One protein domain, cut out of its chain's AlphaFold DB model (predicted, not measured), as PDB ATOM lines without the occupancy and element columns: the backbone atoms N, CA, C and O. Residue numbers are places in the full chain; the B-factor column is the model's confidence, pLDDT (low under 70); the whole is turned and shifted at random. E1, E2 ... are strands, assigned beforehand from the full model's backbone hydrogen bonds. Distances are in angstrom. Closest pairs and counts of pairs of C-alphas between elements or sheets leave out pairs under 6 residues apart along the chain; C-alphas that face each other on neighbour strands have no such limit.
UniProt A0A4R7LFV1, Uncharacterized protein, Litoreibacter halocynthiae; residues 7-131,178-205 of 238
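What this domain is: This is residues 7 to 131 and 178 to 205 of the 238 residues of an uncharacterized protein of Litoreibacter halocynthiae (UniProt A0A4R7LFV1). What is the main picture? Of four small antiparallel sheets, three follow one another along the longest axis, E10 E11 E12 at one end beside edge strand E1, then the strongly twisted sheet E1 E2 E3 E4, then E5 E6 E7, and the fourth, the hairpin E8 E9, packs over a face of E5 E6 E7. The last three form a loose stack, partly face to face, each with its own run of the chain, while E10 E11 E12 follows a cut. What is it made of? The printed part has 153 residues, no named helix and twelve strands, E1 to E12 in order, and is all strand. How large is it? It is compact, with a radius of gyration of the C-alphas of 16.1 A, yet only just elongated, spanning 51 by 34 by 24 A.

How they stand to each other: How is the first sheet built? E1, residues 7 to 12, E2, residues 18 to 25, E3, residues 29 to 36, and E4, residues 41 to 49, form a meander, each strand the antiparallel neighbour of the one before. N 9 and O 22 are 2.9 A apart, N 21 and O 33 2.8 A, and N 34 and O 43 2.9 A, within hydrogen-bond range. What follows? E5, residues 51 to 59, bends by 76 degrees at residue 55 and begins a second meander with E6, residues 66 to 71, and E7, residues 83 to 87; N 58 and O 67 are 3.0 A apart, N 68 and O 85 3.0 A. The two sheets are face to face, their best planes 3 degrees apart, and the closest C-alphas of E1 and E5, Phe 11 and Leu 59, are 6.4 A apart. Where are the other sheets? E8, residues 106 to 110, and E9, residues 115 to 120, form a hairpin, with N 109 and O 117 2.9 A apart; the closest C-alphas of E5 and E8, Ser 56 and Trp 107, are 5.8 A apart. E10, residues 183 to 186, E11, residues 189 to 193, and E12, residues 199 to 204, form a third meander, with N 184 and O 191 2.9 A apart and N 192 and O 200 2.8 A; the closest C-alphas of E1 and E10, Leu 8 and Thr 185, are 6.3 A apart.

Where its parts are: Where to start and stop? C-alpha 7, where E1 begins, is at (-44.402, -4.624, 24.448), and C-alpha 204, where E12 ends, at (-46.925, 6.532, 22.131). Which strands are long? From first to last C-alpha, E4 measures 25.1 A, E3 23.3 A and E2 22.5 A.

The domain as a whole: Where is the cut? Residues 132 to 177 are not printed, and C-alphas 131 and 178 are 31.9 A apart. Which links are long? E6 to E7 and E7 to E8. Where is confidence low? Residues 72 to 81, 96 to 106, 120 to 131 and 178 to 180 have pLDDT under 70.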
ATOM      1  N   ARG A   7     -44.426  -4.343  23.007       93.19
ATOM      2  CA  ARG A   7     -44.402  -4.624  24.448       93.19
ATOM      3  C   ARG A   7     -43.334  -3.784  25.120       93.19
ATOM      4  O   ARG A   7     -42.209  -3.723  24.634       93.19
ATOM      5  N   LEU A   8     -43.694  -3.148  26.226       95.50
ATOM      6  CA  LEU A   8     -42.800  -2.310  27.015       95.50
ATOM      7  C   LEU A   8     -42.489  -3.042  28.319       95.50
ATOM      8  O   LEU A   8     -43.402  -3.468  29.020       95.50
ATOM      9  N   HIS A   9     -41.209  -3.153  28.648       94.88
ATOM     10  CA  HIS A   9     -40.739  -3.606  29.953       94.88
ATOM     11  C   HIS A   9     -40.058  -2.428  30.650       94.88
ATOM     12  O   HIS A   9     -39.161  -1.808  30.075       94.88
ATOM     13  N   LEU A  10     -40.519  -2.092  31.856       95.56
ATOM     14  CA  LEU A  10     -40.081  -0.912  32.601       95.56
ATOM     15  C   LEU A  10     -39.117  -1.313  33.721       95.56
ATOM     16  O   LEU A  10     -39.438  -2.177  34.534       95.56
ATOM     17  N   PHE A  11     -37.972  -0.641  33.791       94.75
ATOM     18  CA  PHE A  11     -36.968  -0.817  34.838       94.75
ATOM     19  C   PHE A  11     -36.732   0.527  35.521       94.75
ATOM     20  O   PHE A  11     -36.300   1.479  34.877       94.75
ATOM     21  N   PHE A  12     -37.034   0.618  36.814       94.19
ATOM     22  CA  PHE A  12     -36.951   1.868  37.571       94.19
ATOM     23  C   PHE A  12     -35.677   1.931  38.400       94.19
ATOM     24  O   PHE A  12     -35.256   0.937  38.991       94.19
ATOM     25  N   THR A  13     -35.101   3.124  38.482       92.94
ATOM     26  CA  THR A  13     -34.062   3.444  39.458       92.94
ATOM     27  C   THR A  13     -34.666   3.681  40.833       92.94
ATOM     28  O   THR A  13     -35.815   4.112  40.959       92.94
ATOM     29  N   THR A  14     -33.873   3.444  41.875       90.12
ATOM     30  CA  THR A  14     -34.272   3.705  43.266       90.12
ATOM     31  C   THR A  14     -33.593   4.940  43.860       90.12
ATOM     32  O   THR A  14     -34.073   5.453  44.867       90.12
ATOM     33  N   GLU A  15     -32.520   5.451  43.244       92.44
ATOM     34  CA  GLU A  15     -31.759   6.612  43.741       92.44
ATOM     35  C   GLU A  15     -32.031   7.908  42.962       92.44
ATOM     36  O   GLU A  15     -31.568   8.977  43.356       92.44
ATOM     37  N   ASN A  16     -32.781   7.837  41.860       93.50
ATOM     38  CA  ASN A  16     -33.164   9.006  41.069       93.50
ATOM     39  C   ASN A  16     -34.472   8.785  40.291       93.50
ATOM     40  O   ASN A  16     -35.094   7.720  40.356       93.50
ATOM     41  N   GLU A  17     -34.886   9.811  39.547       93.56
ATOM     42  CA  GLU A  17     -36.140   9.840  38.792       93.56
ATOM     43  C   GLU A  17     -36.020   9.300  37.360       93.56
ATOM     44  O   GLU A  17     -36.829   9.648  36.508       93.56
ATOM     45  N   THR A  18     -35.046   8.439  37.057       95.88
ATOM     46  CA  THR A  18     -34.945   7.817  35.729       95.88
ATOM     47  C   THR A  18     -35.624   6.446  35.668       95.88
ATOM     48  O   THR A  18     -36.104   5.884  36.660       95.88
ATOM     49  N   ALA A  19     -35.769   5.935  34.454       96.69
ATOM     50  CA  ALA A  19     -36.161   4.571  34.164       96.69
ATOM     51  C   ALA A  19     -35.637   4.173  32.785       96.69
ATOM     52  O   ALA A  19     -35.431   5.012  31.907       96.69
ATOM     53  N   VAL A  20     -35.467   2.875  32.585       97.88
ATOM     54  CA  VAL A  20     -35.143   2.288  31.290       97.88
ATOM     55  C   VAL A  20     -36.365   1.544  30.774       97.88
ATOM     56  O   VAL A  20     -36.998   0.778  31.502       97.88
ATOM     57  N   ILE A  21     -36.695   1.771  29.508       97.56
ATOM     58  CA  ILE A  21     -37.775   1.088  28.804       97.56
ATOM     59  C   ILE A  21     -37.137   0.181  27.761       97.56
ATOM     60  O   ILE A  21     -36.503   0.650  26.814       97.56
ATOM     61  N   LEU A  22     -37.324  -1.124  27.931       96.69
ATOM     62  CA  LEU A  22     -37.002  -2.114  26.915       96.69
ATOM     63  C   LEU A  22     -38.257  -2.359  26.080       96.69
ATOM     64  O   LEU A  22     -39.237  -2.936  26.556       96.69
ATOM     65  N   ILE A  23     -38.227  -1.914  24.831       95.31
ATOM     66  CA  ILE A  23     -39.340  -2.057  23.898       95.31
ATOM     67  C   ILE A  23     -39.068  -3.264  23.019       95.31
ATOM     68  O   ILE A  23     -38.065  -3.296  22.316       95.31
ATOM     69  N   ARG A  24     -39.968  -4.242  23.027       92.88
ATOM     70  CA  ARG A  24     -39.953  -5.383  22.113       92.88
ATOM     71  C   ARG A  24     -40.947  -5.145  20.989       92.88
ATOM     72  O   ARG A  24     -42.138  -4.967  21.245       92.88
ATOM     73  N   THR A  25     -40.475  -5.232  19.752       86.50
ATOM     74  CA  THR A  25     -41.329  -5.263  18.561       86.50
ATOM     75  C   THR A  25     -41.550  -6.707  18.098       86.50
ATOM     76  O   THR A  25     -40.960  -7.665  18.617       86.50
ATOM     77  N   ALA A  26     -42.363  -6.895  17.059       74.44
ATOM     78  CA  ALA A  26     -42.409  -8.169  16.344       74.44
ATOM     79  C   ALA A  26     -40.995  -8.598  15.870       74.44
ATOM     80  O   ALA A  26     -40.190  -7.753  15.483       74.44
ATOM     81  N   ARG A  27     -40.721  -9.917  15.853       70.88
ATOM     82  CA  ARG A  27     -39.497 -10.560  15.305       70.88
ATOM     83  C   ARG A  27     -38.160 -10.307  16.039       70.88
ATOM     84  O   ARG A  27     -37.146 -10.112  15.378       70.88
ATOM     85  N   GLN A  28     -38.132 -10.391  17.376       80.88
ATOM     86  CA  GLN A  28     -36.881 -10.332  18.169       80.88
ATOM     87  C   GLN A  28     -36.059  -9.054  17.905       80.88
ATOM     88  O   GLN A  28     -34.835  -9.079  17.816       80.88
ATOM     89  N   LEU A  29     -36.756  -7.935  17.731       87.56
ATOM     90  CA  LEU A  29     -36.150  -6.622  17.600       87.56
ATOM     91  C   LEU A  29     -36.523  -5.810  18.839       87.56
ATOM     92  O   LEU A  29     -37.691  -5.754  19.231       87.56
ATOM     93  N   TYR A  30     -35.505  -5.237  19.469       92.94
ATOM     94  CA  TYR A  30     -35.615  -4.527  20.732       92.94
ATOM     95  C   TYR A  30     -35.062  -3.115  20.599       92.94
ATOM     96  O   TYR A  30     -34.081  -2.903  19.892       92.94
ATOM     97  N   ARG A  31     -35.659  -2.163  21.314       94.19
ATOM     98  CA  ARG A  31     -35.126  -0.810  21.494       94.19
ATOM     99  C   ARG A  31     -34.929  -0.531  22.972       94.19
ATOM    100  O   ARG A  31     -35.779  -0.913  23.777       94.19
ATOM    101  N   LEU A  32     -33.843   0.152  23.310       96.88
ATOM    102  CA  LEU A  32     -33.629   0.681  24.652       96.88
ATOM    103  C   LEU A  32     -33.911   2.186  24.655       96.88
ATOM    104  O   LEU A  32     -33.460   2.906  23.769       96.88
ATOM    105  N   VAL A  33     -34.681   2.655  25.633       97.62
ATOM    106  CA  VAL A  33     -35.019   4.073  25.807       97.62
ATOM    107  C   VAL A  33     -34.758   4.458  27.256       97.62
ATOM    108  O   VAL A  33     -35.167   3.741  28.168       97.62
ATOM    109  N   LEU A  34     -34.092   5.591  27.466       98.12
ATOM    110  CA  LEU A  34     -33.965   6.218  28.779       98.12
ATOM    111  C   LEU A  34     -35.121   7.206  28.956       98.12
ATOM    112  O   LEU A  34     -35.434   7.981  28.054       98.12
ATOM    113  N   TRP A  35     -35.759   7.169  30.117       98.19
ATOM    114  CA  TRP A  35     -36.881   8.025  30.473       98.19
ATOM    115  C   TRP A  35     -36.576   8.768  31.771       98.19
ATOM    116  O   TRP A  35     -36.312   8.150  32.801       98.19
ATOM    117  N   HIS A  36     -36.642  10.094  31.724       97.12
ATOM    118  CA  HIS A  36     -36.610  10.968  32.892       97.12
ATOM    119  C   HIS A  36     -38.049  11.229  33.351       97.12
ATOM    120  O   HIS A  36     -38.829  11.887  32.661       97.12
ATOM    121  N   ARG A  37     -38.426  10.667  34.501       94.62
ATOM    122  CA  ARG A  37     -39.808  10.608  35.011       94.62
ATOM    123  C   ARG A  37     -40.275  11.899  35.677       94.62
ATOM    124  O   ARG A  37     -41.471  12.083  35.872       94.62
ATOM    125  N   ASP A  38     -39.340  12.762  36.051       94.00
ATOM    126  CA  ASP A  38     -39.590  14.093  36.603       94.00
ATOM    127  C   ASP A  38     -40.091  15.078  35.537       94.00
ATOM    128  O   ASP A  38     -40.925  15.936  35.818       94.00
ATOM    129  N   THR A  39     -39.603  14.924  34.307       96.38
ATOM    130  CA  THR A  39     -39.865  15.821  33.172       96.38
ATOM    131  C   THR A  39     -40.632  15.157  32.031       96.38
ATOM    132  O   THR A  39     -40.978  15.829  31.063       96.38
ATOM    133  N   ASP A  40     -40.888  13.851  32.128       96.31
ATOM    134  CA  ASP A  40     -41.415  13.019  31.041       96.31
ATOM    135  C   ASP A  40     -40.635  13.190  29.726       96.31
ATOM    136  O   ASP A  40     -41.193  13.148  28.628       96.31
ATOM    137  N   THR A  41     -39.316  13.369  29.837       97.69
ATOM    138  CA  THR A  41     -38.419  13.449  28.682       97.69
ATOM    139  C   THR A  41     -37.801  12.091  28.392       97.69
ATOM    140  O   THR A  41     -37.568  11.274  29.286       97.69
ATOM    141  N   PHE A  42     -37.553  11.831  27.112       97.62
ATOM    142  CA  PHE A  42     -37.073  10.540  26.656       97.62
ATOM    143  C   PHE A  42     -35.855  10.702  25.764       97.62
ATOM    144  O   PHE A  42     -35.848  11.531  24.855       97.62
ATOM    145  N   GLN A  43     -34.868   9.846  25.989       96.75
ATOM    146  CA  GLN A  43     -33.737   9.673  25.104       96.75
ATOM    147  C   GLN A  43     -33.854   8.308  24.436       96.75
ATOM    148  O   GLN A  43     -33.705   7.253  25.064       96.75
ATOM    149  N   ASP A  44     -34.140   8.347  23.144       95.56
ATOM    150  CA  ASP A  44     -34.183   7.164  22.308       95.56
ATOM    151  C   ASP A  44     -32.777   6.597  22.101       95.56
ATOM    152  O   ASP A  44     -31.812   7.332  21.892       95.56
ATOM    153  N   GLY A  45     -32.669   5.274  22.171       94.19
ATOM    154  CA  GLY A  45     -31.398   4.579  22.094       94.19
ATOM    155  C   GLY A  45     -31.364   3.471  21.058       94.19
ATOM    156  O   GLY A  45     -32.155   3.425  20.110       94.19
ATOM    157  N   GLN A  46     -30.394   2.583  21.244       93.06
ATOM    158  CA  GLN A  46     -30.006   1.591  20.251       93.06
ATOM    159  C   GLN A  46     -31.086   0.545  19.972       93.06
ATOM    160  O   GLN A  46     -31.852   0.140  20.850       93.06
ATOM    161  N   TRP A  47     -31.073   0.064  18.732       90.69
ATOM    162  CA  TRP A  47     -31.857  -1.070  18.265       90.69
ATOM    163  C   TRP A  47     -31.026  -2.343  18.306       90.69
ATOM    164  O   TRP A  47     -29.957  -2.361  17.721       90.69
ATOM    165  N   LEU A  48     -31.530  -3.421  18.899       87.56
ATOM    166  CA  LEU A  48     -30.880  -4.731  18.927       87.56
ATOM    167  C   LEU A  48     -31.766  -5.789  18.274       87.56
ATOM    168  O   LEU A  48     -32.891  -6.032  18.712       87.56
ATOM    169  N   LYS A  49     -31.239  -6.467  17.249       85.81
ATOM    170  CA  LYS A  49     -31.891  -7.615  16.606       85.81
ATOM    171  C   LYS A  49     -31.369  -8.926  17.196       85.81
ATOM    172  O   LYS A  49     -30.509  -9.583  16.615       85.81
ATOM    173  N   ALA A  50     -31.884  -9.280  18.364       83.19
ATOM    174  CA  ALA A  50     -31.615 -10.535  19.054       83.19
ATOM    175  C   ALA A  50     -32.749 -10.826  20.042       83.19
ATOM    176  O   ALA A  50     -33.566  -9.956  20.325       83.19
ATOM    177  N   GLU A  51     -32.817 -12.030  20.601       86.44
ATOM    178  CA  GLU A  51     -33.792 -12.308  21.653       86.44
ATOM    179  C   GLU A  51     -33.244 -11.903  23.025       86.44
ATOM    180  O   GLU A  51     -32.284 -12.492  23.511       86.44
ATOM    181  N   VAL A  52     -33.869 -10.898  23.642       88.69
ATOM    182  CA  VAL A  52     -33.564 -10.443  25.004       88.69
ATOM    183  C   VAL A  52     -34.574 -11.030  25.990       88.69
ATOM    184  O   VAL A  52     -35.783 -10.927  25.777       88.69
ATOM    185  N   TYR A  53     -34.092 -11.606  27.091       87.00
ATOM    186  CA  TYR A  53     -34.948 -12.059  28.191       87.00
ATOM    187  C   TYR A  53     -35.214 -10.911  29.164       87.00
ATOM    188  O   TYR A  53     -34.372 -10.605  30.008       87.00
ATOM    189  N   ALA A  54     -36.388 -10.285  29.056       89.00
ATOM    190  CA  ALA A  54     -36.771  -9.161  29.914       89.00
ATOM    191  C   ALA A  54     -36.730  -9.515  31.415       89.00
ATOM    192  O   ALA A  54     -36.240  -8.716  32.207       89.00
ATOM    193  N   ASP A  55     -37.143 -10.730  31.788       85.00
ATOM    194  CA  ASP A  55     -37.141 -11.204  33.183       85.00
ATOM    195  C   ASP A  55     -35.726 -11.412  33.756       85.00
ATOM    196  O   ASP A  55     -35.546 -11.495  34.968       85.00
ATOM    197  N   SER A  56     -34.712 -11.480  32.888       84.19
ATOM    198  CA  SER A  56     -33.296 -11.586  33.263       84.19
ATOM    199  C   SER A  56     -32.560 -10.248  33.159       84.19
ATOM    200  O   SER A  56     -31.328 -10.223  33.210       84.19
ATOM    201  N   CYS A  57     -33.284  -9.145  32.963       89.75
ATOM    202  CA  CYS A  57     -32.699  -7.813  32.932       89.75
ATOM    203  C   CYS A  57     -32.693  -7.179  34.326       89.75
ATOM    204  O   CYS A  57     -33.563  -7.439  35.157       89.75
ATOM    205  N   SER A  58     -31.718  -6.311  34.584       90.69
ATOM    206  CA  SER A  58     -31.694  -5.497  35.801       90.69
ATOM    207  C   SER A  58     -31.053  -4.139  35.543       90.69
ATOM    208  O   SER A  58     -30.290  -3.970  34.594       90.69
ATOM    209  N   LEU A  59     -31.378  -3.171  36.394       94.06
ATOM    210  CA  LEU A  59     -30.868  -1.804  36.349       94.06
ATOM    211  C   LEU A  59     -30.218  -1.488  37.699       94.06
ATOM    212  O   LEU A  59     -30.731  -1.912  38.739       94.06
ATOM    213  N   THR A  60     -29.088  -0.783  37.699       93.88
ATOM    214  CA  THR A  60     -28.489  -0.298  38.949       93.88
ATOM    215  C   THR A  60     -29.398   0.729  39.636       93.88
ATOM    216  O   THR A  60     -30.154   1.430  38.959       93.88
ATOM    217  N   PRO A  61     -29.330   0.859  40.975       93.25
ATOM    218  CA  PRO A  61     -30.053   1.893  41.720       93.25
ATOM    219  C   PRO A  61     -29.914   3.311  41.149       93.25
ATOM    220  O   PRO A  61     -30.900   4.049  41.135       93.25
ATOM    221  N   ASP A  62     -28.727   3.661  40.641       94.88
ATOM    222  CA  ASP A  62     -28.417   4.947  40.002       94.88
ATOM    223  C   ASP A  62     -28.767   5.034  38.501       94.88
ATOM    224  O   ASP A  62     -28.660   6.107  37.907       94.88
ATOM    225  N   GLY A  63     -29.183   3.935  37.870       95.06
ATOM    226  CA  GLY A  63     -29.564   3.884  36.456       95.06
ATOM    227  C   GLY A  63     -28.414   3.885  35.452       95.06
ATOM    228  O   GLY A  63     -28.667   3.900  34.248       95.06
ATOM    229  N   ARG A  64     -27.155   3.866  35.901       95.19
ATOM    230  CA  ARG A  64     -25.987   3.973  35.014       95.19
ATOM    231  C   ARG A  64     -25.641   2.685  34.277       95.19
ATOM    232  O   ARG A  64     -24.989   2.745  33.231       95.19
ATOM    233  N   HIS A  65     -26.065   1.531  34.789       94.56
ATOM    234  CA  HIS A  65     -25.749   0.240  34.190       94.56
ATOM    235  C   HIS A  65     -26.991  -0.619  34.035       94.56
ATOM    236  O   HIS A  65     -27.747  -0.841  34.980       94.56
ATOM    237  N   PHE A  66     -27.164  -1.150  32.831       94.38
ATOM    238  CA  PHE A  66     -28.253  -2.047  32.485       94.38
ATOM    239  C   PHE A  66     -27.690  -3.407  32.110       94.38
ATOM    240  O   PHE A  66     -26.862  -3.530  31.209       94.38
ATOM    241  N   MET A  67     -28.123  -4.432  32.832       91.19
ATOM    242  CA  MET A  67     -27.773  -5.815  32.569       91.19
ATOM    243  C   MET A  67     -28.887  -6.470  31.773       91.19
ATOM    244  O   MET A  67     -30.056  -6.329  32.125       91.19
ATOM    245  N   PHE A  68     -28.523  -7.231  30.746       89.06
ATOM    246  CA  PHE A  68     -29.474  -7.980  29.937       89.06
ATOM    247  C   PHE A  68     -28.856  -9.281  29.424       89.06
ATOM    248  O   PHE A  68     -27.664  -9.352  29.111       89.06
ATOM    249  N   SER A  69     -29.688 -10.320  29.340       85.69
ATOM    250  CA  SER A  69     -29.319 -11.609  28.753       85.69
ATOM    251  C   SER A  69     -29.869 -11.723  27.340       85.69
ATOM    252  O   SER A  69     -31.064 -11.535  27.109       85.69
ATOM    253  N   VAL A  70     -28.987 -12.074  26.410       83.19
ATOM    254  CA  VAL A  70     -29.269 -12.252  24.991       83.19
ATOM    255  C   VAL A  70     -29.117 -13.715  24.619       83.19
ATOM    256  O   VAL A  70     -28.106 -14.359  24.911       83.19
ATOM    257  N   ASN A  71     -30.111 -14.229  23.916       78.81
ATOM    258  CA  ASN A  71     -30.048 -15.507  23.247       78.81
ATOM    259  C   ASN A  71     -29.573 -15.333  21.808       78.81
ATOM    260  O   ASN A  71     -30.126 -14.546  21.035       78.81
ATOM    261  N   THR A  72     -28.547 -16.096  21.449       69.00
ATOM    262  CA  THR A  72     -27.894 -15.970  20.155       69.00
ATOM    263  C   THR A  72     -28.260 -17.043  19.148       69.00
ATOM    264  O   THR A  72     -27.810 -16.838  18.031       69.00
ATOM    265  N   HIS A  73     -29.017 -18.105  19.512       58.66
ATOM    266  CA  HIS A  73     -29.486 -19.321  18.779       58.66
ATOM    267  C   HIS A  73     -28.632 -19.904  17.613       58.66
ATOM    268  O   HIS A  73     -28.575 -21.118  17.437       58.66
ATOM    269  N   TRP A  74     -27.964 -19.071  16.824       50.75
ATOM    270  CA  TRP A  74     -27.182 -19.326  15.621       50.75
ATOM    271  C   TRP A  74     -25.768 -18.709  15.639       50.75
ATOM    272  O   TRP A  74     -25.040 -18.867  14.655       50.75
ATOM    273  N   ALA A  75     -25.336 -18.026  16.710       54.94
ATOM    274  CA  ALA A  75     -23.970 -17.495  16.777       54.94
ATOM    275  C   ALA A  75     -22.918 -18.619  16.721       54.94
ATOM    276  O   ALA A  75     -22.978 -19.618  17.445       54.94
ATOM    277  N   ARG A  76     -21.924 -18.447  15.844       47.72
ATOM    278  CA  ARG A  76     -20.724 -19.295  15.781       47.72
ATOM    279  C   ARG A  76     -19.702 -18.782  16.810       47.72
ATOM    280  O   ARG A  76     -19.601 -17.582  17.021       47.72
ATOM    281  N   GLY A  77     -18.939 -19.677  17.448       55.81
ATOM    282  CA  GLY A  77     -17.836 -19.303  18.353       55.81
ATOM    283  C   GLY A  77     -18.145 -19.380  19.856       55.81
ATOM    284  O   GLY A  77     -19.007 -20.146  20.292       55.81
ATOM    285  N   LYS A  78     -17.391 -18.616  20.664       53.09
ATOM    286  CA  LYS A  78     -17.336 -18.693  22.144       53.09
ATOM    287  C   LYS A  78     -18.677 -18.421  22.849       53.09
ATOM    288  O   LYS A  78     -18.853 -18.875  23.975       53.09
ATOM    289  N   TYR A  79     -19.612 -17.751  22.173       56.62
ATOM    290  CA  TYR A  79     -20.921 -17.318  22.686       56.62
ATOM    291  C   TYR A  79     -22.097 -18.144  22.147       56.62
ATOM    292  O   TYR A  79     -23.231 -17.656  22.078       56.62
ATOM    293  N   ARG A  80     -21.835 -19.394  21.736       56.56
ATOM    294  CA  ARG A  80     -22.902 -20.378  21.522       56.56
ATOM    295  C   ARG A  80     -23.784 -20.432  22.773       56.56
ATOM    296  O   ARG A  80     -23.277 -20.425  23.893       56.56
ATOM    297  N   ASP A  81     -25.093 -20.457  22.553       64.31
ATOM    298  CA  ASP A  81     -26.134 -20.531  23.584       64.31
ATOM    299  C   ASP A  81     -26.389 -19.239  24.376       64.31
ATOM    300  O   ASP A  81     -27.069 -19.299  25.395       64.31
ATOM    301  N   GLY A  82     -25.897 -18.084  23.921       73.69
ATOM    302  CA  GLY A  82     -26.214 -16.760  24.471       73.69
ATOM    303  C   GLY A  82     -25.289 -16.256  25.588       73.69
ATOM    304  O   GLY A  82     -24.362 -16.942  26.022       73.69
ATOM    305  N   TYR A  83     -25.516 -15.013  26.015       75.81
ATOM    306  CA  TYR A  83     -24.652 -14.276  26.941       75.81
ATOM    307  C   TYR A  83     -25.437 -13.260  27.782       75.81
ATOM    308  O   TYR A  83     -26.465 -12.750  27.351       75.81
ATOM    309  N   THR A  84     -24.920 -12.926  28.960       80.56
ATOM    310  CA  THR A  84     -25.316 -11.770  29.774       80.56
ATOM    311  C   THR A  84     -24.243 -10.699  29.658       80.56
ATOM    312  O   THR A  84     -23.049 -10.976  29.813       80.56
ATOM    313  N   VAL A  85     -24.681  -9.474  29.404       83.31
ATOM    314  CA  VAL A  85     -23.829  -8.293  29.257       83.31
ATOM    315  C   VAL A  85     -24.371  -7.155  30.104       83.31
ATOM    316  O   VAL A  85     -25.517  -7.179  30.553       83.31
ATOM    317  N   ILE A  86     -23.518  -6.161  30.321       88.19
ATOM    318  CA  ILE A  86     -23.867  -4.895  30.953       88.19
ATOM    319  C   ILE A  86     -23.579  -3.789  29.941       88.19
ATOM    320  O   ILE A  86     -22.539  -3.830  29.291       88.19
ATOM    321  N   SER A  87     -24.453  -2.797  29.828       92.06
ATOM    322  CA  SER A  87     -24.250  -1.579  29.036       92.06
ATOM    323  C   SER A  87     -24.579  -0.329  29.853       92.06
ATOM    324  O   SER A  87     -25.086  -0.429  30.974       92.06
ATOM    325  N   HIS A  88     -24.318   0.852  29.292       94.19
ATOM    326  CA  HIS A  88     -24.930   2.087  29.776       94.19
ATOM    327  C   HIS A  88     -26.220   2.361  28.997       94.19
ATOM    328  O   HIS A  88     -26.192   2.347  27.765       94.19
ATOM    329  N   PRO A  89     -27.349   2.654  29.661       96.56
ATOM    330  CA  PRO A  89     -28.524   3.172  28.974       96.56
ATOM    331  C   PRO A  89     -28.235   4.488  28.225       96.56
ATOM    332  O   PRO A  89     -27.421   5.283  28.696       96.56
ATOM    333  N   PRO A  90     -28.906   4.751  27.088       96.31
ATOM    334  CA  PRO A  90     -29.884   3.900  26.406       96.31
ATOM    335  C   PRO A  90     -29.241   3.004  25.322       96.31
ATOM    336  O   PRO A  90     -29.805   2.791  24.251       96.31
ATOM    337  N   TYR A  91     -28.043   2.471  25.561       94.31
ATOM    338  CA  TYR A  91     -27.299   1.680  24.580       94.31
ATOM    339  C   TYR A  91     -27.321   0.179  24.902       94.31
ATOM    340  O   TYR A  91     -27.372  -0.232  26.059       94.31
ATOM    341  N   PHE A  92     -27.236  -0.651  23.865       90.88
ATOM    342  CA  PHE A  92     -26.941  -2.084  23.948       90.88
ATOM    343  C   PHE A  92     -25.455  -2.392  23.716       90.88
ATOM    344  O   PHE A  92     -25.051  -3.544  23.876       90.88
ATOM    345  N   THR A  93     -24.631  -1.402  23.349       87.56
ATOM    346  CA  THR A  93     -23.174  -1.557  23.282       87.56
ATOM    347  C   THR A  93     -22.670  -2.037  24.640       87.56
ATOM    348  O   THR A  93     -22.764  -1.324  25.644       87.56
ATOM    349  N   ALA A  94     -22.173  -3.271  24.668       83.25
ATOM    350  CA  ALA A  94     -21.721  -3.907  25.887       83.25
ATOM    351  C   ALA A  94     -20.458  -3.208  26.407       83.25
ATOM    352  O   ALA A  94     -19.532  -2.911  25.654       83.25
ATOM    353  N   LEU A  95     -20.412  -2.991  27.716       79.56
ATOM    354  CA  LEU A  95     -19.153  -2.905  28.443       79.56
ATOM    355  C   LEU A  95     -18.456  -4.270  28.344       79.56
ATOM    356  O   LEU A  95     -19.136  -5.273  28.112       79.56
ATOM    357  N   PRO A  96     -17.129  -4.356  28.530       63.25
ATOM    358  CA  PRO A  96     -16.411  -5.622  28.427       63.25
ATOM    359  C   PRO A  96     -16.863  -6.609  29.519       63.25
ATOM    360  O   PRO A  96     -16.332  -6.641  30.635       63.25
ATOM    361  N   VAL A  97     -17.890  -7.396  29.181       60.41
ATOM    362  CA  VAL A  97     -18.561  -8.398  30.009       60.41
ATOM    363  C   VAL A  97     -18.922  -9.578  29.129       60.41
ATOM    364  O   VAL A  97     -19.603  -9.421  28.122       60.41
ATOM    365  N   SER A  98     -18.570 -10.789  29.549       53.38
ATOM    366  CA  SER A  98     -19.368 -11.945  29.148       53.38
ATOM    367  C   SER A  98     -19.331 -13.092  30.150       53.38
ATOM    368  O   SER A  98     -18.285 -13.509  30.641       53.38
ATOM    369  N   ASN A  99     -20.494 -13.672  30.420       53.88
ATOM    370  CA  ASN A  99     -20.624 -15.049  30.896       53.88
ATOM    371  C   ASN A  99     -21.029 -15.924  29.697       53.88
ATOM    372  O   ASN A  99     -22.144 -16.419  29.584       53.88
ATOM    373  N   ALA A 100     -20.118 -16.084  28.743       52.03
ATOM    374  CA  ALA A 100     -20.384 -16.872  27.549       52.03
ATOM    375  C   ALA A 100     -20.564 -18.355  27.923       52.03
ATOM    376  O   ALA A 100     -19.560 -19.047  28.107       52.03
ATOM    377  N   ARG A 101     -21.820 -18.789  28.123       52.09
ATOM    378  CA  ARG A 101     -22.384 -20.152  27.990       52.09
ATOM    379  C   ARG A 101     -23.731 -20.245  28.736       52.09
ATOM    380  O   ARG A 101     -23.760 -20.168  29.966       52.09
ATOM    381  N   TYR A 102     -24.807 -20.503  27.983       55.28
ATOM    382  CA  TYR A 102     -26.178 -20.849  28.421       55.28
ATOM    383  C   TYR A 102     -27.073 -19.711  28.958       55.28
ATOM    384  O   TYR A 102     -27.403 -19.683  30.146       55.28
ATOM    385  N   CYS A 103     -27.579 -18.843  28.076       55.19
ATOM    386  CA  CYS A 103     -28.485 -17.735  28.412       55.19
ATOM    387  C   CYS A 103     -29.786 -18.162  29.123       55.19
ATOM    388  O   CYS A 103     -30.186 -17.506  30.079       55.19
ATOM    389  N   TRP A 104     -30.387 -19.303  28.760       52.62
ATOM    390  CA  TRP A 104     -31.632 -19.850  29.351       52.62
ATOM    391  C   TRP A 104     -31.517 -20.217  30.831       52.62
ATOM    392  O   TRP A 104     -32.515 -20.417  31.517       52.62
ATOM    393  N   THR A 105     -30.286 -20.383  31.308       57.22
ATOM    394  CA  THR A 105     -29.992 -20.662  32.716       57.22
ATOM    395  C   THR A 105     -29.134 -19.582  33.351       57.22
ATOM    396  O   THR A 105     -28.804 -19.687  34.534       57.22
ATOM    397  N   SER A 106     -28.753 -18.579  32.558       65.81
ATOM    398  CA  SER A 106     -28.017 -17.421  33.018       65.81
ATOM    399  C   SER A 106     -28.953 -16.504  33.781       65.81
ATOM    400  O   SER A 106     -30.105 -16.291  33.400       65.81
ATOM    401  N   TRP A 107     -28.432 -15.944  34.850       73.94
ATOM    402  CA  TRP A 107     -29.078 -14.886  35.593       73.94
ATOM    403  C   TRP A 107     -28.000 -13.913  36.029       73.94
ATOM    404  O   TRP A 107     -26.820 -14.261  36.159       73.94
ATOM    405  N   GLY A 108     -28.416 -12.689  36.282       79.69
ATOM    406  CA  GLY A 108     -27.557 -11.725  36.915       79.69
ATOM    407  C   GLY A 108     -28.371 -10.648  37.593       79.69
ATOM    408  O   GLY A 108     -29.556 -10.468  37.314       79.69
ATOM    409  N   ARG A 109     -27.739  -9.991  38.553       85.56
ATOM    410  CA  ARG A 109     -28.348  -8.925  39.334       85.56
ATOM    411  C   ARG A 109     -27.292  -7.975  39.851       85.56
ATOM    412  O   ARG A 109     -26.170  -8.380  40.167       85.56
ATOM    413  N   PHE A 110     -27.695  -6.730  40.025       91.06
ATOM    414  CA  PHE A 110     -26.929  -5.758  40.782       91.06
ATOM    415  C   PHE A 110     -27.161  -5.933  42.286       91.06
ATOM    416  O   PHE A 110     -28.250  -6.282  42.739       91.06
ATOM    417  N   LEU A 111     -26.108  -5.691  43.061       91.00
ATOM    418  CA  LEU A 111     -26.106  -5.669  44.528       91.00
ATOM    419  C   LEU A 111     -25.860  -4.239  45.050       91.00
ATOM    420  O   LEU A 111     -25.375  -4.048  46.165       91.00
ATOM    421  N   GLY A 112     -26.148  -3.246  44.206       91.38
ATOM    422  CA  GLY A 112     -25.811  -1.832  44.355       91.38
ATOM    423  C   GLY A 112     -25.205  -1.279  43.062       91.38
ATOM    424  O   GLY A 112     -25.183  -1.968  42.046       91.38
ATOM    425  N   ASN A 113     -24.659  -0.064  43.112       92.88
ATOM    426  CA  ASN A 113     -24.059   0.594  41.938       92.88
ATOM    427  C   ASN A 113     -22.650   0.082  41.586       92.88
ATOM    428  O   ASN A 113     -22.129   0.392  40.524       92.88
ATOM    429  N   ALA A 114     -22.007  -0.673  42.485       91.56
ATOM    430  CA  ALA A 114     -20.605  -1.079  42.341       91.56
ATOM    431  C   ALA A 114     -20.392  -2.599  42.343       91.56
ATOM    432  O   ALA A 114     -19.272  -3.060  42.137       91.56
ATOM    433  N   LEU A 115     -21.433  -3.389  42.612       91.69
ATOM    434  CA  LEU A 115     -21.329  -4.837  42.771       91.69
ATOM    435  C   LEU A 115     -22.399  -5.532  41.944       91.69
ATOM    436  O   LEU A 115     -23.564  -5.141  41.975       91.69
ATOM    437  N   PHE A 116     -22.020  -6.613  41.277       89.56
ATOM    438  CA  PHE A 116     -22.968  -7.460  40.567       89.56
ATOM    439  C   PHE A 116     -22.637  -8.934  40.750       89.56
ATOM    440  O   PHE A 116     -21.489  -9.332  40.944       89.56
ATOM    441  N   GLU A 117     -23.672  -9.751  40.671       85.88
ATOM    442  CA  GLU A 117     -23.577 -11.199  40.678       85.88
ATOM    443  C   GLU A 117     -24.115 -11.700  39.342       85.88
ATOM    444  O   GLU A 117     -25.190 -11.288  38.911       85.88
ATOM    445  N   VAL A 118     -23.369 -12.585  38.690       80.00
ATOM    446  CA  VAL A 118     -23.838 -13.331  37.522       80.00
ATOM    447  C   VAL A 118     -23.591 -14.807  37.768       80.00
ATOM    448  O   VAL A 118     -22.577 -15.195  38.349       80.00
ATOM    449  N   GLY A 119     -24.509 -15.639  37.308       72.50
ATOM    450  CA  GLY A 119     -24.386 -17.082  37.412       72.50
ATOM    451  C   GLY A 119     -25.046 -17.774  36.235       72.50
ATOM    452  O   GLY A 119     -25.791 -17.166  35.469       72.50
ATOM    453  N   ASN A 120     -24.779 -19.069  36.096       69.00
ATOM    454  CA  ASN A 120     -25.645 -19.959  35.338       69.00
ATOM    455  C   ASN A 120     -25.926 -21.231  36.161       69.00
ATOM    456  O   ASN A 120     -25.241 -21.508  37.149       69.00
ATOM    457  N   ARG A 121     -26.946 -22.004  35.777       57.44
ATOM    458  CA  ARG A 121     -27.379 -23.219  36.504       57.44
ATOM    459  C   ARG A 121     -26.372 -24.376  36.445       57.44
ATOM    460  O   ARG A 121     -26.522 -25.336  37.194       57.44
ATOM    461  N   HIS A 122     -25.370 -24.304  35.572       52.91
ATOM    462  CA  HIS A 122     -24.435 -25.395  35.296       52.91
ATOM    463  C   HIS A 122     -23.013 -25.140  35.835       52.91
ATOM    464  O   HIS A 122     -22.321 -26.099  36.155       52.91
ATOM    465  N   HIS A 123     -22.594 -23.883  36.005       51.44
ATOM    466  CA  HIS A 123     -21.283 -23.438  36.472       51.44
ATOM    467  C   HIS A 123     -21.364 -22.007  37.046       51.44
ATOM    468  O   HIS A 123     -21.829 -21.076  36.383       51.44
ATOM    469  N   LEU A 124     -20.806 -21.790  38.243       50.53
ATOM    470  CA  LEU A 124     -20.389 -20.456  38.695       50.53
ATOM    471  C   LEU A 124     -19.136 -20.072  37.897       50.53
ATOM    472  O   LEU A 124     -18.010 -20.201  38.376       50.53
ATOM    473  N   ASN A 125     -19.306 -19.687  36.635       52.88
ATOM    474  CA  ASN A 125     -18.181 -19.195  35.855       52.88
ATOM    475  C   ASN A 125     -17.711 -17.876  36.463       52.88
ATOM    476  O   ASN A 125     -18.521 -16.989  36.739       52.88
ATOM    477  N   LYS A 126     -16.391 -17.733  36.644       59.38
ATOM    478  CA  LYS A 126     -15.795 -16.422  36.904       59.38
ATOM    479  C   LYS A 126     -16.267 -15.480  35.787       59.38
ATOM    480  O   LYS A 126     -16.055 -15.815  34.619       59.38
ATOM    481  N   PRO A 127     -16.917 -14.354  36.108       62.44
ATOM    482  CA  PRO A 127     -17.324 -13.399  35.090       62.44
ATOM    483  C   PRO A 127     -16.102 -12.921  34.310       62.44
ATOM    484  O   PRO A 127     -15.076 -12.591  34.907       62.44
ATOM    485  N   LEU A 128     -16.217 -12.863  32.981       64.38
ATOM    486  CA  LEU A 128     -15.221 -12.212  32.130       64.38
ATOM    487  C   LEU A 128     -15.493 -10.707  32.159       64.38
ATOM    488  O   LEU A 128     -15.990 -10.142  31.190       64.38
ATOM    489  N   TRP A 129     -15.272 -10.090  33.317       67.38
ATOM    490  CA  TRP A 129     -15.441  -8.656  33.530       67.38
ATOM    491  C   TRP A 129     -14.082  -7.965  33.469       67.38
ATOM    492  O   TRP A 129     -13.179  -8.326  34.226       67.38
ATOM    493  N   ALA A 130     -13.953  -6.973  32.586       65.94
ATOM    494  CA  ALA A 130     -12.751  -6.141  32.475       65.94
ATOM    495  C   ALA A 130     -13.015  -4.645  32.734       65.94
ATOM    496  O   ALA A 130     -12.116  -3.826  32.562       65.94
ATOM    497  N   GLY A 131     -14.232  -4.273  33.143       69.19
ATOM    498  CA  GLY A 131     -14.550  -2.892  33.500       69.19
ATOM    499  C   GLY A 131     -13.966  -2.480  34.859       69.19
ATOM    500  O   GLY A 131     -13.627  -3.311  35.700       69.19
ATOM    501  N   LYS A 178     -43.089   1.139  44.805       58.00
ATOM    502  CA  LYS A 178     -44.342   1.235  44.065       58.00
ATOM    503  C   LYS A 178     -44.298   2.052  42.751       58.00
ATOM    504  O   LYS A 178     -45.383   2.445  42.320       58.00
ATOM    505  N   PRO A 179     -43.164   2.416  42.086       62.66
ATOM    506  CA  PRO A 179     -43.254   3.069  40.784       62.66
ATOM    507  C   PRO A 179     -44.087   2.300  39.764       62.66
ATOM    508  O   PRO A 179     -44.833   2.951  39.045       62.66
ATOM    509  N   LEU A 180     -44.034   0.961  39.734       66.25
ATOM    510  CA  LEU A 180     -44.818   0.166  38.776       66.25
ATOM    511  C   LEU A 180     -46.329   0.411  38.901       66.25
ATOM    512  O   LEU A 180     -46.986   0.583  37.881       66.25
ATOM    513  N   ASP A 181     -46.866   0.547  40.117       77.69
ATOM    514  CA  ASP A 181     -48.304   0.784  40.342       77.69
ATOM    515  C   ASP A 181     -48.810   2.096  39.717       77.69
ATOM    516  O   ASP A 181     -50.006   2.260  39.448       77.69
ATOM    517  N   ARG A 182     -47.899   3.050  39.490       87.12
ATOM    518  CA  ARG A 182     -48.205   4.373  38.930       87.12
ATOM    519  C   ARG A 182     -48.258   4.386  37.411       87.12
ATOM    520  O   ARG A 182     -48.662   5.407  36.853       87.12
ATOM    521  N   TYR A 183     -47.840   3.316  36.743       93.25
ATOM    522  CA  TYR A 183     -47.727   3.293  35.291       93.25
ATOM    523  C   TYR A 183     -48.449   2.099  34.685       93.25
ATOM    524  O   TYR A 183     -48.605   1.050  35.304       93.25
ATOM    525  N   ASP A 184     -48.906   2.282  33.456       92.88
ATOM    526  CA  ASP A 184     -49.551   1.236  32.676       92.88
ATOM    527  C   ASP A 184     -48.941   1.200  31.275       92.88
ATOM    528  O   ASP A 184     -48.621   2.239  30.688       92.88
ATOM    529  N   THR A 185     -48.767  -0.004  30.738       92.94
ATOM    530  CA  THR A 185     -48.243  -0.223  29.391       92.94
ATOM    531  C   THR A 185     -49.299  -0.942  28.577       92.94
ATOM    532  O   THR A 185     -49.541  -2.133  28.765       92.94
ATOM    533  N   MET A 186     -49.914  -0.228  27.642       89.25
ATOM    534  CA  MET A 186     -50.992  -0.766  26.821       89.25
ATOM    535  C   MET A 186     -50.641  -0.582  25.358       89.25
ATOM    536  O   MET A 186     -50.563   0.551  24.888       89.25
ATOM    537  N   ASN A 187     -50.442  -1.699  24.648       86.31
ATOM    538  CA  ASN A 187     -50.245  -1.738  23.199       86.31
ATOM    539  C   ASN A 187     -49.243  -0.672  22.721       86.31
ATOM    540  O   ASN A 187     -49.634   0.260  22.032       86.31
ATOM    541  N   GLY A 188     -47.983  -0.734  23.156       92.06
ATOM    542  CA  GLY A 188     -46.968   0.236  22.730       92.06
ATOM    543  C   GLY A 188     -47.059   1.642  23.323       92.06
ATOM    544  O   GLY A 188     -46.258   2.489  22.943       92.06
ATOM    545  N   CYS A 189     -47.996   1.912  24.231       95.62
ATOM    546  CA  CYS A 189     -48.150   3.219  24.866       95.62
ATOM    547  C   CYS A 189     -47.870   3.145  26.370       95.62
ATOM    548  O   CYS A 189     -48.363   2.248  27.060       95.62
ATOM    549  N   LEU A 190     -47.124   4.125  26.875       97.19
ATOM    550  CA  LEU A 190     -46.864   4.330  28.297       97.19
ATOM    551  C   LEU A 190     -47.860   5.344  28.862       97.19
ATOM    552  O   LEU A 190     -47.987   6.450  28.333       97.19
ATOM    553  N   HIS A 191     -48.525   4.982  29.955       96.75
ATOM    554  CA  HIS A 191     -49.498   5.824  30.642       96.75
ATOM    555  C   HIS A 191     -49.135   6.012  32.113       96.75
ATOM    556  O   HIS A 191     -48.577   5.115  32.743       96.75
ATOM    557  N   ARG A 192     -49.518   7.162  32.668       94.94
ATOM    558  CA  ARG A 192     -49.556   7.429  34.106       94.94
ATOM    559  C   ARG A 192     -50.949   7.119  34.638       94.94
ATOM    560  O   ARG A 192     -51.935   7.563  34.054       94.94
ATOM    561  N   ARG A 193     -51.025   6.404  35.759       94.00
ATOM    562  CA  ARG A 193     -52.257   6.192  36.519       94.00
ATOM    563  C   ARG A 193     -52.485   7.365  37.467       94.00
ATOM    564  O   ARG A 193     -51.647   7.657  38.320       94.00
ATOM    565  N   ASN A 194     -53.623   8.027  37.312       91.94
ATOM    566  CA  ASN A 194     -54.071   9.104  38.184       91.94
ATOM    567  C   ASN A 194     -54.728   8.544  39.454       91.94
ATOM    568  O   ASN A 194     -55.089   7.368  39.523       91.94
ATOM    569  N   ALA A 195     -54.907   9.395  40.467       89.69
ATOM    570  CA  ALA A 195     -55.496   9.000  41.750       89.69
ATOM    571  C   ALA A 195     -56.948   8.496  41.630       89.69
ATOM    572  O   ALA A 195     -57.382   7.682  42.439       89.69
ATOM    573  N   ASP A 196     -57.683   8.951  40.614       92.31
ATOM    574  CA  ASP A 196     -59.044   8.506  40.289       92.31
ATOM    575  C   ASP A 196     -59.080   7.207  39.456       92.31
ATOM    576  O   ASP A 196     -60.152   6.737  39.080       92.31
ATOM    577  N   GLY A 197     -57.914   6.625  39.157       89.94
ATOM    578  CA  GLY A 197     -57.761   5.426  38.335       89.94
ATOM    579  C   GLY A 197     -57.730   5.681  36.827       89.94
ATOM    580  O   GLY A 197     -57.454   4.744  36.075       89.94
ATOM    581  N   SER A 198     -57.962   6.918  36.372       93.94
ATOM    582  CA  SER A 198     -57.841   7.284  34.958       93.94
ATOM    583  C   SER A 198     -56.387   7.209  34.479       93.94
ATOM    584  O   SER A 198     -55.444   7.239  35.274       93.94
ATOM    585  N   LEU A 199     -56.202   7.088  33.162       95.69
ATOM    586  CA  LEU A 199     -54.889   6.959  32.539       95.69
ATOM    587  C   LEU A 199     -54.579   8.185  31.681       95.69
ATOM    588  O   LEU A 199     -55.341   8.533  30.780       95.69
ATOM    589  N   THR A 200     -53.429   8.803  31.926       96.31
ATOM    590  CA  THR A 200     -52.886   9.880  31.093       96.31
ATOM    591  C   THR A 200     -51.773   9.321  30.219       96.31
ATOM    592  O   THR A 200     -50.814   8.748  30.734       96.31
ATOM    593  N   LEU A 201     -51.884   9.482  28.899       97.25
ATOM    594  CA  LEU A 201     -50.830   9.092  27.961       97.25
ATOM    595  C   LEU A 201     -49.570   9.927  28.221       97.25
ATOM    596  O   LEU A 201     -49.629  11.151  28.177       97.25
ATOM    597  N   ILE A 202     -48.445   9.252  28.457       97.25
ATOM    598  CA  ILE A 202     -47.123   9.880  28.535       97.25
ATOM    599  C   ILE A 202     -46.463   9.836  27.155       97.25
ATOM    600  O   ILE A 202     -46.023  10.862  26.644       97.25
ATOM    601  N   ARG A 203     -46.399   8.649  26.533       97.25
ATOM    602  CA  ARG A 203     -45.765   8.474  25.218       97.25
ATOM    603  C   ARG A 203     -46.358   7.308  24.428       97.25
ATOM    604  O   ARG A 203     -46.531   6.215  24.963       97.25
ATOM    605  N   ASP A 204     -46.617   7.550  23.144       95.94
ATOM    606  CA  ASP A 204     -46.925   6.532  22.131       95.94
ATOM    607  C   ASP A 204     -45.623   6.175  21.380       95.94
ATOM    608  O   ASP A 204     -44.955   7.057  20.835       95.94
ATOM    609  N   PHE A 205     -45.245   4.891  21.366       94.75
ATOM    610  CA  PHE A 205     -44.007   4.402  20.743       94.75
ATOM    611  C   PHE A 205     -44.196   3.799  19.336       94.75
ATOM    612  O   PHE A 205     -43.276   3.190  18.799       94.75
TER     613      PHE A 205